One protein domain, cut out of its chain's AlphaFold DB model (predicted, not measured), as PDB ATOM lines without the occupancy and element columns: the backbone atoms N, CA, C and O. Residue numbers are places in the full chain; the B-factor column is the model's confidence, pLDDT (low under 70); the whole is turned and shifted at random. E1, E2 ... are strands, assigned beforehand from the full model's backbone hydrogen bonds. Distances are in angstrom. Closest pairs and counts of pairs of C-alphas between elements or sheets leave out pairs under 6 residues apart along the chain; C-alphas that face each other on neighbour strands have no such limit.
ATOM      1  N   VAL A 452     208.504 176.920 187.456       86.12
ATOM      2  CA  VAL A 452     209.454 175.869 187.841       86.12
ATOM      3  C   VAL A 452     210.856 176.286 187.409       86.12
ATOM      4  O   VAL A 452     211.027 176.926 186.372       86.12
ATOM      5  N   CYS A 453     211.873 175.939 188.200       85.12
ATOM      6  CA  CYS A 453     213.244 176.152 187.760       85.12
ATOM      7  C   CYS A 453     213.651 175.042 186.787       85.12
ATOM      8  O   CYS A 453     213.600 173.864 187.142       85.12
ATOM      9  N   ARG A 454     214.078 175.424 185.583       80.75
ATOM     10  CA  ARG A 454     214.744 174.553 184.605       80.75
ATOM     11  C   ARG A 454     215.960 175.306 184.069       80.75
ATOM     12  O   ARG A 454     215.855 176.484 183.743       80.75
ATOM     13  N   GLY A 455     217.130 174.671 184.054       70.69
ATOM     14  CA  GLY A 455     218.351 175.263 183.485       70.69
ATOM     15  C   GLY A 455     218.869 176.554 184.125       70.69
ATOM     16  O   GLY A 455     219.670 177.246 183.510       70.69
ATOM     17  N   GLY A 456     218.433 176.905 185.338       77.94
ATOM     18  CA  GLY A 456     218.761 178.200 185.946       77.94
ATOM     19  C   GLY A 456     217.839 179.348 185.548       77.94
ATOM     20  O   GLY A 456     218.095 180.489 185.921       77.94
ATOM     21  N   ALA A 457     216.745 179.065 184.846       81.12
ATOM     22  CA  ALA A 457     215.664 180.007 184.618       81.12
ATOM     23  C   ALA A 457     214.418 179.566 185.394       81.12
ATOM     24  O   ALA A 457     214.068 178.386 185.419       81.12
ATOM     25  N   CYS A 458     213.723 180.524 186.010       84.69
ATOM     26  CA  CYS A 458     212.342 180.307 186.421       84.69
ATOM     27  C   CYS A 458     211.456 180.484 185.190       84.69
ATOM     28  O   CYS A 458     211.260 181.602 184.711       84.69
ATOM     29  N   LEU A 459     210.976 179.364 184.661       84.00
ATOM     30  CA  LEU A 459     210.091 179.314 183.507       84.00
ATOM     31  C   LEU A 459     208.667 179.075 183.996       84.00
ATOM     32  O   LEU A 459     208.463 178.369 184.984       84.00
ATOM     33  N   ASP A 460     207.678 179.643 183.308       83.88
ATOM     34  CA  ASP A 460     206.288 179.226 183.497       83.88
ATOM     35  C   ASP A 460     206.211 177.719 183.240       83.88
ATOM     36  O   ASP A 460     206.556 177.253 182.152       83.88
ATOM     37  N   ALA A 461     205.802 176.953 184.255       82.50
ATOM     38  CA  ALA A 461     205.721 175.502 184.145       82.50
ATOM     39  C   ALA A 461     204.731 175.086 183.047       82.50
ATOM     40  O   ALA A 461     204.858 173.999 182.489       82.50
ATOM     41  N   CYS A 462     203.788 175.972 182.726       81.12
ATOM     42  CA  CYS A 462     202.764 175.829 181.708       81.12
ATOM     43  C   CYS A 462     203.147 176.409 180.339       81.12
ATOM     44  O   CYS A 462     202.344 176.344 179.408       81.12
ATOM     45  N   SER A 463     204.360 176.949 180.177       78.94
ATOM     46  CA  SER A 463     204.847 177.385 178.868       78.94
ATOM     47  C   SER A 463     204.936 176.190 177.913       78.94
ATOM     48  O   SER A 463     205.531 175.169 178.248       78.94
ATOM     49  N   GLY A 464     204.297 176.294 176.745       64.56
ATOM     50  CA  GLY A 464     204.191 175.198 175.772       64.56
ATOM     51  C   GLY A 464     203.221 174.069 176.154       64.56
ATOM     52  O   GLY A 464     202.977 173.190 175.331       64.56
ATOM     53  N   VAL A 465     202.622 174.084 177.352       69.31
ATOM     54  CA  VAL A 465     201.681 173.043 177.791       69.31
ATOM     55  C   VAL A 465     200.282 173.346 177.250       69.31
ATOM     56  O   VAL A 465     199.531 174.146 177.811       69.31
ATOM     57  N   MET A 466     199.919 172.686 176.152       69.19
ATOM     58  CA  MET A 466     198.596 172.799 175.534       69.19
ATOM     59  C   MET A 466     197.613 171.851 176.223       69.19
ATOM     60  O   MET A 466     197.577 170.655 175.941       69.19
ATOM     61  N   CYS A 467     196.850 172.385 177.182       66.12
ATOM     62  CA  CYS A 467     195.981 171.561 178.017       66.12
ATOM     63  C   CYS A 467     194.605 171.277 177.422       66.12
ATOM     64  O   CYS A 467     193.994 172.198 176.881       66.12
ATOM     65  N   PRO A 468     194.090 170.042 177.606       68.31
ATOM     66  CA  PRO A 468     192.821 169.617 177.048       68.31
ATOM     67  C   PRO A 468     191.619 170.521 177.336       68.31
ATOM     68  O   PRO A 468     191.549 171.182 178.372       68.31
ATOM     69  N   GLY A 469     190.621 170.495 176.453       69.12
ATOM     70  CA  GLY A 469     189.394 171.271 176.611       69.12
ATOM     71  C   GLY A 469     188.703 170.993 177.952       69.12
ATOM     72  O   GLY A 469     188.473 169.843 178.322       69.12
ATOM     73  N   GLN A 470     188.348 172.057 178.681       72.31
ATOM     74  CA  GLN A 470     187.882 171.998 180.080       72.31
ATOM     75  C   GLN A 470     188.927 171.465 181.085       72.31
ATOM     76  O   GLN A 470     188.577 170.939 182.144       72.31
ATOM     77  N   GLN A 471     190.208 171.666 180.796       79.62
ATOM     78  CA  GLN A 471     191.309 171.613 181.754       79.62
ATOM     79  C   GLN A 471     192.036 172.965 181.791       79.62
ATOM     80  O   GLN A 471     191.804 173.850 180.962       79.62
ATOM     81  N   HIS A 472     192.937 173.124 182.750       82.81
ATOM     82  CA  HIS A 472     193.925 174.192 182.771       82.81
ATOM     83  C   HIS A 472     195.286 173.604 183.115       82.81
ATOM     84  O   HIS A 472     195.376 172.561 183.762       82.81
ATOM     85  N   CYS A 473     196.357 174.280 182.710       82.62
ATOM     86  CA  CYS A 473     197.666 173.917 183.219       82.62
ATOM     87  C   CYS A 473     197.851 174.437 184.652       82.62
ATOM     88  O   CYS A 473     197.632 175.622 184.942       82.62
ATOM     89  N   GLU A 474     198.299 173.542 185.527       83.00
ATOM     90  CA  GLU A 474     198.766 173.809 186.880       83.00
ATOM     91  C   GLU A 474     200.091 173.059 187.097       83.00
ATOM     92  O   GLU A 474     200.196 171.862 186.833       83.00
ATOM     93  N   ALA A 475     201.135 173.773 187.537       74.19
ATOM     94  CA  ALA A 475     202.477 173.220 187.769       74.19
ATOM     95  C   ALA A 475     203.058 172.397 186.589       74.19
ATOM     96  O   ALA A 475     203.797 171.434 186.797       74.19
ATOM     97  N   GLY A 476     202.730 172.776 185.349       73.19
ATOM     98  CA  GLY A 476     203.195 172.102 184.131       73.19
ATOM     99  C   GLY A 476     202.484 170.792 183.806       73.19
ATOM    100  O   GLY A 476     202.984 170.001 183.012       73.19
ATOM    101  N   ARG A 477     201.324 170.546 184.419       74.31
ATOM    102  CA  ARG A 477     200.452 169.407 184.129       74.31
ATOM    103  C   ARG A 477     199.040 169.904 183.879       74.31
ATOM    104  O   ARG A 477     198.617 170.907 184.446       74.31
ATOM    105  N   CYS A 478     198.299 169.182 183.055       73.81
ATOM    106  CA  CYS A 478     196.907 169.511 182.804       73.81
ATOM    107  C   CYS A 478     196.015 168.926 183.896       73.81
ATOM    108  O   CYS A 478     196.096 167.740 184.222       73.81
ATOM    109  N   VAL A 479     195.213 169.799 184.500       78.38
ATOM    110  CA  VAL A 479     194.311 169.500 185.608       78.38
ATOM    111  C   VAL A 479     192.897 169.848 185.168       78.38
ATOM    112  O   VAL A 479     192.633 170.945 184.672       78.38
ATOM    113  N   ALA A 480     191.977 168.900 185.335       77.94
ATOM    114  CA  ALA A 480     190.581 169.085 184.966       77.94
ATOM    115  C   ALA A 480     189.950 170.273 185.702       77.94
ATOM    116  O   ALA A 480     190.125 170.443 186.910       77.94
ATOM    117  N   ASN A 481     189.190 171.083 184.966       84.06
ATOM    118  CA  ASN A 481     188.505 172.235 185.532       84.06
ATOM    119  C   ASN A 481     187.430 171.793 186.534       84.06
ATOM    120  O   ASN A 481     186.882 170.691 186.476       84.06
ATOM    121  N   CYS A 482     187.065 172.689 187.438       83.75
ATOM    122  CA  CYS A 482     186.088 172.431 188.485       83.75
ATOM    123  C   CYS A 482     184.644 172.087 188.036       83.75
ATOM    124  O   CYS A 482     183.934 171.463 188.828       83.75
ATOM    125  N   PRO A 483     184.180 172.385 186.798       78.31
ATOM    126  CA  PRO A 483     182.940 171.808 186.263       78.31
ATOM    127  C   PRO A 483     183.043 170.301 185.963       78.31
ATOM    128  O   PRO A 483     182.022 169.645 185.782       78.31
ATOM    129  N   CYS A 484     184.264 169.766 185.888       73.25
ATOM    130  CA  CYS A 484     184.584 168.382 185.542       73.25
ATOM    131  C   CYS A 484     184.987 167.534 186.752       73.25
ATOM    132  O   CYS A 484     184.576 166.380 186.867       73.25
ATOM    133  N   VAL A 485     185.774 168.102 187.668       75.75
ATOM    134  CA  VAL A 485     186.147 167.468 188.938       75.75
ATOM    135  C   VAL A 485     185.727 168.395 190.068       75.75
ATOM    136  O   VAL A 485     186.211 169.517 190.170       75.75
ATOM    137  N   ALA A 486     184.805 167.932 190.914       80.50
ATOM    138  CA  ALA A 486     184.272 168.741 192.003       80.50
ATOM    139  C   ALA A 486     185.386 169.210 192.955       80.50
ATOM    140  O   ALA A 486     186.231 168.419 193.380       80.50
ATOM    141  N   CYS A 487     185.350 170.494 193.315       84.19
ATOM    142  CA  CYS A 487     186.298 171.077 194.257       84.19
ATOM    143  C   CYS A 487     186.245 170.389 195.625       84.19
ATOM    144  O   CYS A 487     185.183 169.992 196.105       84.19
ATOM    145  N   THR A 488     187.414 170.252 196.251       83.56
ATOM    146  CA  THR A 488     187.567 169.599 197.555       83.56
ATOM    147  C   THR A 488     187.797 170.626 198.666       83.56
ATOM    148  O   THR A 488     188.351 171.706 198.447       83.56
ATOM    149  N   GLY A 489     187.353 170.295 199.883       83.06
ATOM    150  CA  GLY A 489     187.423 171.204 201.029       83.06
ATOM    151  C   GLY A 489     186.488 172.410 200.887       83.06
ATOM    152  O   GLY A 489     185.377 172.284 200.384       83.06
ATOM    153  N   GLU A 490     186.944 173.576 201.343       82.19
ATOM    154  CA  GLU A 490     186.188 174.843 201.322       82.19
ATOM    155  C   GLU A 490     186.389 175.646 200.018       82.19
ATOM    156  O   GLU A 490     186.020 176.819 199.940       82.19
ATOM    157  N   THR A 491     186.996 175.041 198.991       89.44
ATOM    158  CA  THR A 491     187.250 175.714 197.708       89.44
ATOM    159  C   THR A 491     186.010 175.720 196.813       89.44
ATOM    160  O   THR A 491     185.237 174.763 196.767       89.44
ATOM    161  N   VAL A 492     185.816 176.820 196.089       89.12
ATOM    162  CA  VAL A 492     184.677 177.055 195.197       89.12
ATOM    163  C   VAL A 492     185.159 177.036 193.749       89.12
ATOM    164  O   VAL A 492     186.274 177.458 193.443       89.12
ATOM    165  N   CYS A 493     184.303 176.549 192.852       88.81
ATOM    166  CA  CYS A 493     184.557 176.578 191.420       88.81
ATOM    167  C   CYS A 493     184.421 178.009 190.875       88.81
ATOM    168  O   CYS A 493     183.320 178.561 190.856       88.81
ATOM    169  N   SER A 494     185.528 178.605 190.427       86.88
ATOM    170  CA  SER A 494     185.521 179.885 189.712       86.88
ATOM    171  C   SER A 494     184.887 179.689 188.335       86.88
ATOM    172  O   SER A 494     185.420 178.977 187.483       86.88
ATOM    173  N   ALA A 495     183.744 180.335 188.099       79.62
ATOM    174  CA  ALA A 495     183.039 180.259 186.818       79.62
ATOM    175  C   ALA A 495     183.775 181.005 185.689       79.62
ATOM    176  O   ALA A 495     183.502 180.761 184.517       79.62
ATOM    177  N   SER A 496     184.697 181.908 186.040       80.19
ATOM    178  CA  SER A 496     185.492 182.690 185.088       80.19
ATOM    179  C   SER A 496     186.776 181.979 184.647       80.19
ATOM    180  O   SER A 496     187.166 182.091 183.487       80.19
ATOM    181  N   THR A 497     187.421 181.227 185.548       81.75
ATOM    182  CA  THR A 497     188.706 180.552 185.277       81.75
ATOM    183  C   THR A 497     188.601 179.033 185.147       81.75
ATOM    184  O   THR A 497     189.549 178.397 184.690       81.75
ATOM    185  N   GLY A 498     187.489 178.431 185.581       84.94
ATOM    186  CA  GLY A 498     187.335 176.980 185.668       84.94
ATOM    187  C   GLY A 498     188.184 176.328 186.766       84.94
ATOM    188  O   GLY A 498     188.299 175.106 186.781       84.94
ATOM    189  N   ARG A 499     188.786 177.093 187.685       88.56
ATOM    190  CA  ARG A 499     189.677 176.563 188.734       88.56
ATOM    191  C   ARG A 499     188.983 176.464 190.091       88.56
ATOM    192  O   ARG A 499     188.088 177.252 190.400       88.56
ATOM    193  N   CYS A 500     189.428 175.526 190.923       88.06
ATOM    194  CA  CYS A 500     189.096 175.524 192.346       88.06
ATOM    195  C   CYS A 500     189.965 176.545 193.081       88.06
ATOM    196  O   CYS A 500     191.181 176.564 192.904       88.06
ATOM    197  N   GLY A 501     189.358 177.374 193.924       89.56
ATOM    198  CA  GLY A 501     190.092 178.321 194.759       89.56
ATOM    199  C   GLY A 501     189.262 178.845 195.921       89.56
ATOM    200  O   GLY A 501     188.094 178.488 196.082       89.56
ATOM    201  N   ALA A 502     189.869 179.697 196.741       89.25
ATOM    202  CA  ALA A 502     189.193 180.370 197.843       89.25
ATOM    203  C   ALA A 502     187.909 181.094 197.393       89.25
ATOM    204  O   ALA A 502     187.878 181.760 196.350       89.25
ATOM    205  N   ALA A 503     186.858 181.027 198.214       87.44
ATOM    206  CA  ALA A 503     185.626 181.766 197.961       87.44
ATOM    207  C   ALA A 503     185.910 183.278 197.840       87.44
ATOM    208  O   ALA A 503     186.581 183.871 198.684       87.44
ATOM    209  N   GLY A 504     185.395 183.901 196.778       86.56
ATOM    210  CA  GLY A 504     185.601 185.325 196.503       86.56
ATOM    211  C   GLY A 504     186.905 185.686 195.779       86.56
ATOM    212  O   GLY A 504     187.155 186.877 195.615       86.56
ATOM    213  N   CYS A 505     187.714 184.723 195.306       87.88
ATOM    214  CA  CYS A 505     188.939 185.061 194.562       87.88
ATOM    215  C   CYS A 505     188.657 185.891 193.291       87.88
ATOM    216  O   CYS A 505     189.331 186.889 193.060       87.88
ATOM    217  N   ASP A 506     187.584 185.575 192.552       85.69
ATOM    218  CA  ASP A 506     187.129 186.329 191.365       85.69
ATOM    219  C   ASP A 506     186.780 187.813 191.655       85.69
ATOM    220  O   ASP A 506     186.615 188.601 190.725       85.69
ATOM    221  N   ALA A 507     186.644 188.206 192.930       85.94
ATOM    222  CA  ALA A 507     186.282 189.560 193.357       85.94
ATOM    223  C   ALA A 507     187.444 190.361 193.980       85.94
ATOM    224  O   ALA A 507     187.260 191.539 194.296       85.94
ATOM    225  N   LEU A 508     188.626 189.758 194.183       89.31
ATOM    226  CA  LEU A 508     189.777 190.423 194.804       89.31
ATOM    227  C   LEU A 508     190.805 190.870 193.756       89.31
ATOM    228  O   LEU A 508     191.523 190.055 193.187       89.31
ATOM    229  N   THR A 509     190.957 192.182 193.581       91.00
ATOM    230  CA  THR A 509     192.017 192.763 192.742       91.00
ATOM    231  C   THR A 509     193.209 193.191 193.598       91.00
ATOM    232  O   THR A 509     193.055 193.978 194.533       91.00
ATOM    233  N   CYS A 510     194.409 192.718 193.259       91.31
ATOM    234  CA  CYS A 510     195.651 193.137 193.911       91.31
ATOM    235  C   CYS A 510     196.249 194.398 193.267       91.31
ATOM    236  O   CYS A 510     196.081 194.647 192.073       91.31
ATOM    237  N   GLY A 511     196.949 195.206 194.069       90.62
ATOM    238  CA  GLY A 511     197.710 196.358 193.578       90.62
ATOM    239  C   GLY A 511     199.004 195.951 192.862       90.62
ATOM    240  O   GLY A 511     199.454 194.811 192.973       90.62
ATOM    241  N   ALA A 512     199.626 196.903 192.161       88.94
ATOM    242  CA  ALA A 512     200.919 196.693 191.505       88.94
ATOM    243  C   ALA A 512     201.986 196.196 192.502       88.94
ATOM    244  O   ALA A 512     202.068 196.702 193.624       88.94
ATOM    245  N   GLY A 513     202.802 195.221 192.093       87.19
ATOM    246  CA  GLY A 513     203.785 194.578 192.969       87.19
ATOM    247  C   GLY A 513     203.269 193.343 193.724       87.19
ATOM    248  O   GLY A 513     204.024 192.775 194.517       87.19
ATOM    249  N   ALA A 514     202.015 192.911 193.517       91.19
ATOM    250  CA  ALA A 514     201.443 191.728 194.163       91.19
ATOM    251  C   ALA A 514     200.587 190.852 193.229       91.19
ATOM    252  O   ALA A 514     199.823 191.343 192.401       91.19
ATOM    253  N   THR A 515     200.684 189.534 193.417       88.81
ATOM    254  CA  THR A 515     199.876 188.508 192.743       88.81
ATOM    255  C   THR A 515     198.733 188.058 193.655       88.81
ATOM    256  O   THR A 515     198.902 187.959 194.873       88.81
ATOM    257  N   LEU A 516     197.577 187.753 193.068       89.12
ATOM    258  CA  LEU A 516     196.459 187.108 193.754       89.12
ATOM    259  C   LEU A 516     196.750 185.614 193.969       89.12
ATOM    260  O   LEU A 516     196.993 184.884 193.012       89.12
ATOM    261  N   ASP A 517     196.694 185.160 195.217       87.56
ATOM    262  CA  ASP A 517     196.810 183.755 195.604       87.56
ATOM    263  C   ASP A 517     195.451 183.229 196.092       87.56
ATOM    264  O   ASP A 517     194.913 183.690 197.106       87.56
ATOM    265  N   CYS A 518     194.913 182.255 195.352       86.62
ATOM    266  CA  CYS A 518     193.635 181.589 195.617       86.62
ATOM    267  C   CYS A 518     193.778 180.219 196.309       86.62
ATOM    268  O   CYS A 518     192.764 179.554 196.501       86.62
ATOM    269  N   SER A 519     194.994 179.766 196.643       82.31
ATOM    270  CA  SER A 519     195.264 178.375 197.066       82.31
ATOM    271  C   SER A 519     194.843 178.029 198.505       82.31
ATOM    272  O   SER A 519     194.884 176.864 198.899       82.31
ATOM    273  N   GLY A 520     194.454 179.026 199.307       78.94
ATOM    274  CA  GLY A 520     193.980 178.851 200.686       78.94
ATOM    275  C   GLY A 520     192.452 178.805 200.821       78.94
ATOM    276  O   GLY A 520     191.720 178.745 199.840       78.94
ATOM    277  N   SER A 521     191.955 178.896 202.060       81.44
ATOM    278  CA  SER A 521     190.517 179.063 202.346       81.44
ATOM    279  C   SER A 521     190.013 180.497 202.133       81.44
ATOM    280  O   SER A 521     188.816 180.710 201.952       81.44
ATOM    281  N   LEU A 522     190.913 181.488 202.115       86.69
ATOM    282  CA  LEU A 522     190.619 182.893 201.824       86.69
ATOM    283  C   LEU A 522     191.608 183.440 200.781       86.69
ATOM    284  O   LEU A 522     192.795 183.102 200.849       86.69
ATOM    285  N   PRO A 523     191.153 184.290 199.840       90.06
ATOM    286  CA  PRO A 523     192.016 184.876 198.824       90.06
ATOM    287  C   PRO A 523     192.936 185.932 199.449       90.06
ATOM    288  O   PRO A 523     192.524 186.689 200.333       90.06
ATOM    289  N   ARG A 524     194.192 186.002 198.996       91.94
ATOM    290  CA  ARG A 524     195.186 186.953 199.526       91.94
ATOM    291  C   ARG A 524     196.068 187.537 198.428       91.94
ATOM    292  O   ARG A 524     196.403 186.856 197.469       91.94
ATOM    293  N   CYS A 525     196.502 188.782 198.607       92.25
ATOM    294  CA  CYS A 525     197.531 189.385 197.763       92.25
ATOM    295  C   CYS A 525     198.918 189.101 198.347       92.25
ATOM    296  O   CYS A 525     199.192 189.438 199.501       92.25
ATOM    297  N   VAL A 526     199.790 188.493 197.549       91.12
ATOM    298  CA  VAL A 526     201.169 188.139 197.910       91.12
ATOM    299  C   VAL A 526     202.111 188.990 197.065       91.12
ATOM    300  O   VAL A 526     201.978 189.012 195.845       91.12
ATOM    301  N   ALA A 527     203.050 189.712 197.685       91.62
ATOM    302  CA  ALA A 527     204.020 190.517 196.936       91.62
ATOM    303  C   ALA A 527     204.820 189.629 195.967       91.62
ATOM    304  O   ALA A 527     205.194 188.519 196.344       91.62
ATOM    305  N   HIS A 528     205.101 190.097 194.747       90.69
ATOM    306  CA  HIS A 528     205.592 189.227 193.668       90.69
ATOM    307  C   HIS A 528     206.886 188.458 194.010       90.69
ATOM    308  O   HIS A 528     207.057 187.327 193.567       90.69
ATOM    309  N   CYS A 529     207.767 189.037 194.836       92.69
ATOM    310  CA  CYS A 529     209.010 188.405 195.299       92.69
ATOM    311  C   CYS A 529     208.916 187.727 196.683       92.69
ATOM    312  O   CYS A 529     209.931 187.286 197.225       92.69
ATOM    313  N   ALA A 530     207.736 187.646 197.307       91.19
ATOM    314  CA  ALA A 530     207.595 187.050 198.634       91.19
ATOM    315  C   ALA A 530     207.813 185.529 198.586       91.19
ATOM    316  O   ALA A 530     207.051 184.794 197.965       91.19
ATOM    317  N   GLY A 531     208.864 185.054 199.259       87.12
ATOM    318  CA  GLY A 531     209.260 183.641 199.248       87.12
ATOM    319  C   GLY A 531     210.010 183.194 197.986       87.12
ATOM    320  O   GLY A 531     210.441 182.041 197.927       87.12
ATOM    321  N   VAL A 532     210.213 184.093 197.014       91.12
ATOM    322  CA  VAL A 532     210.974 183.811 195.793       91.12
ATOM    323  C   VAL A 532     212.468 183.801 196.111       91.12
ATOM    324  O   VAL A 532     213.007 184.742 196.689       91.12
ATOM    325  N   THR A 533     213.147 182.727 195.724       92.19
ATOM    326  CA  THR A 533     214.610 182.609 195.731       92.19
ATOM    327  C   THR A 533     215.024 182.288 194.309       92.19
ATOM    328  O   THR A 533     214.770 181.186 193.827       92.19
ATOM    329  N   CYS A 534     215.584 183.267 193.607       88.12
ATOM    330  CA  CYS A 534     215.903 183.092 192.198       88.12
ATOM    331  C   CYS A 534     217.062 182.108 191.975       88.12
ATOM    332  O   CYS A 534     217.854 181.882 192.895       88.12
ATOM    333  N   PRO A 535     217.164 181.519 190.770       86.62
ATOM    334  CA  PRO A 535     218.252 180.614 190.430       86.62
ATOM    335  C   PRO A 535     219.608 181.324 190.465       86.62
ATOM    336  O   PRO A 535     219.689 182.556 190.523       86.62
ATOM    337  N   LEU A 536     220.686 180.542 190.426       80.38
ATOM    338  CA  LEU A 536     222.034 181.070 190.610       80.38
ATOM    339  C   LEU A 536     222.357 182.199 189.610       80.38
ATOM    340  O   LEU A 536     222.226 182.036 188.402       80.38
ATOM    341  N   GLY A 537     222.815 183.345 190.125       73.88
ATOM    342  CA  GLY A 537     223.152 184.517 189.307       73.88
ATOM    343  C   GLY A 537     221.956 185.382 188.889       73.88
ATOM    344  O   GLY A 537     222.133 186.278 188.068       73.88
ATOM    345  N   SER A 538     220.764 185.150 189.448       84.94
ATOM    346  CA  SER A 538     219.555 185.946 189.199       84.94
ATOM    347  C   SER A 538     218.979 186.560 190.480       84.94
ATOM    348  O   SER A 538     219.167 186.036 191.578       84.94
ATOM    349  N   ARG A 539     218.219 187.653 190.342       87.50
ATOM    350  CA  ARG A 539     217.466 188.302 191.432       87.50
ATOM    351  C   ARG A 539     216.007 188.512 191.027       87.50
ATOM    352  O   ARG A 539     215.704 188.620 189.842       87.50
ATOM    353  N   CYS A 540     215.113 188.587 192.007       89.81
ATOM    354  CA  CYS A 540     213.697 188.838 191.748       89.81
ATOM    355  C   CYS A 540     213.452 190.335 191.518       89.81
ATOM    356  O   CYS A 540     213.834 191.160 192.352       89.81
ATOM    357  N   GLU A 541     212.828 190.686 190.396       90.06
ATOM    358  CA  GLU A 541     212.422 192.056 190.082       90.06
ATOM    359  C   GLU A 541     211.087 192.385 190.801       90.06
ATOM    360  O   GLU A 541     210.105 191.659 190.618       90.06
ATOM    361  N   PRO A 542     211.009 193.435 191.651       86.31
ATOM    362  CA  PRO A 542     209.840 193.667 192.512       86.31
ATOM    363  C   PRO A 542     208.513 193.982 191.804       86.31
ATOM    364  O   PRO A 542     207.455 193.708 192.373       86.31
ATOM    365  N   GLY A 543     208.541 194.589 190.615       86.00
ATOM    366  CA  GLY A 543     207.353 195.009 189.867       86.00
ATOM    367  C   GLY A 543     206.661 193.892 189.080       86.00
ATOM    368  O   GLY A 543     205.477 194.020 188.778       86.00
ATOM    369  N   SER A 544     207.371 192.805 188.778       85.25
ATOM    370  CA  SER A 544     206.921 191.694 187.927       85.25
ATOM    371  C   SER A 544     207.082 190.310 188.562       85.25
ATOM    372  O   SER A 544     206.490 189.343 188.087       85.25
ATOM    373  N   GLY A 545     207.908 190.186 189.607       86.69
ATOM    374  CA  GLY A 545     208.267 188.912 190.233       86.69
ATOM    375  C   GLY A 545     209.248 188.060 189.441       86.69
ATOM    376  O   GLY A 545     209.597 186.971 189.891       86.69
ATOM    377  N   ARG A 546     209.679 188.498 188.255       88.00
ATOM    378  CA  ARG A 546     210.526 187.675 187.391       88.00
ATOM    379  C   ARG A 546     211.923 187.557 187.985       88.00
ATOM    380  O   ARG A 546     212.484 188.525 188.496       88.00
ATOM    381  N   CYS A 547     212.493 186.360 187.888       84.62
ATOM    382  CA  CYS A 547     213.911 186.163 188.131       84.62
ATOM    383  C   CYS A 547     214.686 186.647 186.908       84.62
ATOM    384  O   CYS A 547     214.673 186.003 185.862       84.62
ATOM    385  N   GLU A 548     215.327 187.800 187.049       85.25
ATOM    386  CA  GLU A 548     216.148 188.418 186.015       85.25
ATOM    387  C   GLU A 548     217.627 188.230 186.348       85.25
ATOM    388  O   GLU A 548     218.003 188.195 187.524       85.25
ATOM    389  N   ALA A 549     218.470 188.151 185.314       77.50
ATOM    390  CA  ALA A 549     219.912 188.044 185.478       77.50
ATOM    391  C   ALA A 549     220.426 189.178 186.377       77.50
ATOM    392  O   ALA A 549     220.300 190.368 186.061       77.50
ATOM    393  N   ASP A 550     221.025 188.817 187.509       76.88
ATOM    394  CA  ASP A 550     221.594 189.790 188.417       76.88
ATOM    395  C   ASP A 550     222.967 190.199 187.901       76.88
ATOM    396  O   ASP A 550     224.012 189.712 188.332       76.88
ATOM    397  N   LEU A 551     222.942 191.160 186.977       74.00
ATOM    398  CA  LEU A 551     224.126 191.793 186.402       74.00
ATOM    399  C   LEU A 551     225.084 192.367 187.465       74.00
ATOM    400  O   LEU A 551     226.211 192.708 187.125       74.00
ATOM    401  N   CYS A 552     224.661 192.482 188.730       73.00
ATOM    402  CA  CYS A 552     225.467 192.954 189.849       73.00
ATOM    403  C   CYS A 552     225.942 191.847 190.813       73.00
ATOM    404  O   CYS A 552     226.758 192.150 191.682       73.00
ATOM    405  N   ALA A 553     225.530 190.581 190.645       63.94
ATOM    406  CA  ALA A 553     225.775 189.490 191.605       63.94
ATOM    407  C   ALA A 553     227.256 189.217 191.933       63.94
ATOM    408  O   ALA A 553     227.553 188.617 192.962       63.94
ATOM    409  N   ASN A 554     228.186 189.649 191.075       58.09
ATOM    410  CA  ASN A 554     229.634 189.581 191.312       58.09
ATOM    411  C   ASN A 554     230.364 190.901 190.974       58.09
ATOM    412  O   ASN A 554     231.584 190.917 190.808       58.09
ATOM    413  N   VAL A 555     229.644 192.024 190.852       61.25
ATOM    414  CA  VAL A 555     230.243 193.319 190.486       61.25
ATOM    415  C   VAL A 555     230.688 194.064 191.743       61.25
ATOM    416  O   VAL A 555     229.891 194.690 192.438       61.25
ATOM    417  N   THR A 556     231.992 194.024 192.020       69.19
ATOM    418  CA  THR A 556     232.607 194.858 193.064       69.19
ATOM    419  C   THR A 556     232.935 196.231 192.493       69.19
ATOM    420  O   THR A 556     233.790 196.351 191.616       69.19
ATOM    421  N   CYS A 557     232.275 197.273 192.995       74.25
ATOM    422  CA  CYS A 557     232.471 198.633 192.506       74.25
ATOM    423  C   CYS A 557     233.559 199.409 193.272       74.25
ATOM    424  O   CYS A 557     233.661 199.265 194.492       74.25
ATOM    425  N   PRO A 558     234.364 200.252 192.589       81.56
ATOM    426  CA  PRO A 558     235.327 201.138 193.243       81.56
ATOM    427  C   PRO A 558     234.667 202.111 194.229       81.56
ATOM    428  O   PRO A 558     233.482 202.430 194.108       81.56
ATOM    429  N   SER A 559     235.458 202.633 195.170       77.44
ATOM    430  CA  SER A 559     234.992 203.513 196.248       77.44
ATOM    431  C   SER A 559     234.067 204.642 195.762       77.44
ATOM    432  O   SER A 559     234.372 205.376 194.813       77.44
ATOM    433  N   ASP A 560     232.939 204.774 196.460       73.38
ATOM    434  CA  ASP A 560     231.823 205.687 196.182       73.38
ATOM    435  C   ASP A 560     231.019 205.381 194.901       73.38
ATOM    436  O   ASP A 560     230.370 206.279 194.365       73.38
ATOM    437  N   SER A 561     231.031 204.148 194.382       80.94
ATOM    438  CA  SER A 561     230.127 203.723 193.297       80.94
ATOM    439  C   SER A 561     229.315 202.474 193.650       80.94
ATOM    440  O   SER A 561     229.758 201.615 194.408       80.94
ATOM    441  N   VAL A 562     228.097 202.405 193.115       83.06
ATOM    442  CA  VAL A 562     227.107 201.342 193.329       83.06
ATOM    443  C   VAL A 562     226.864 200.650 191.991       83.06
ATOM    444  O   VAL A 562     226.828 201.315 190.955       83.06
ATOM    445  N   CYS A 563     226.693 199.328 191.984       74.62
ATOM    446  CA  CYS A 563     226.334 198.630 190.755       74.62
ATOM    447  C   CYS A 563     224.869 198.909 190.383       74.62
ATOM    448  O   CYS A 563     223.965 198.707 191.191       74.62
ATOM    449  N   SER A 564     224.642 199.350 189.149       80.31
ATOM    450  CA  SER A 564     223.327 199.503 188.528       80.31
ATOM    451  C   SER A 564     223.394 198.939 187.112       80.31
ATOM    452  O   SER A 564     224.286 199.302 186.349       80.31
ATOM    453  N   ALA A 565     222.497 198.007 186.773       68.94
ATOM    454  CA  ALA A 565     222.477 197.305 185.481       68.94
ATOM    455  C   ALA A 565     223.851 196.731 185.039       68.94
ATOM    456  O   ALA A 565     224.200 196.762 183.862       68.94
ATOM    457  N   GLY A 566     224.651 196.229 185.989       66.38
ATOM    458  CA  GLY A 566     225.992 195.687 185.730       66.38
ATOM    459  C   GLY A 566     227.105 196.726 185.569       66.38
ATOM    460  O   GLY A 566     228.243 196.362 185.284       66.38
ATOM    461  N   GLN A 567     226.811 198.014 185.765       73.81
ATOM    462  CA  GLN A 567     227.782 199.104 185.683       73.81
ATOM    463  C   GLN A 567     227.960 199.793 187.034       73.81
ATOM    464  O   GLN A 567     226.996 200.071 187.744       73.81
ATOM    465  N   CYS A 568     229.202 200.122 187.381       76.12
ATOM    466  CA  CYS A 568     229.506 200.885 188.586       76.12
ATOM    467  C   CYS A 568     229.237 202.372 188.365       76.12
ATOM    468  O   CYS A 568     230.057 203.093 187.796       76.12
TER     469      CYS A 568
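Overview. This is residues 452 to 568 of the 653 residues of an uncharacterized protein of Myxococcaceae bacterium (UniProt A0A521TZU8). With little regular structure, four small hairpins string along an open loop: E1-E2 and E3-E4, a turn back through residues 481 to 513, then E5-E6 and E7-E8; a tail with E9 adds length. The 117 printed residues hold nine named strands, E1 to E9, in four antiparallel pairs plus E9: all strand, with 32 residues in named elements. It is loose, radius of gyration 18.7 A, spanning 61 by 28 by 19 A.

Along the chain. Find E5, residues 514 to 517, and E6, 524 to 527, 9.9 A long. E1, 452 to 454, begins at C-alpha 452 (209.454, 175.869, 187.841); then come E2, 457 to 460, E3, 471 to 474, and E4, 477 to 480. Past E6 look for E7, 538 to 540, E8, 547 to 549, and E9, 562 to 564.

Arrangement. In hairpin E5 and E6, N 515 and O 526 are 2.8 A apart. The closest C-alphas of E2 and E8, Cys 458 and Cys 547, are 6.3 A apart. E9 pairs with no named strand.

Size, cuts and confidence. The printed part has no cut. Links E4 to E5 and E8 to E9 are long. Confidence is under 70 at residues 464 to 469, 553 to 556 and 565 to 566.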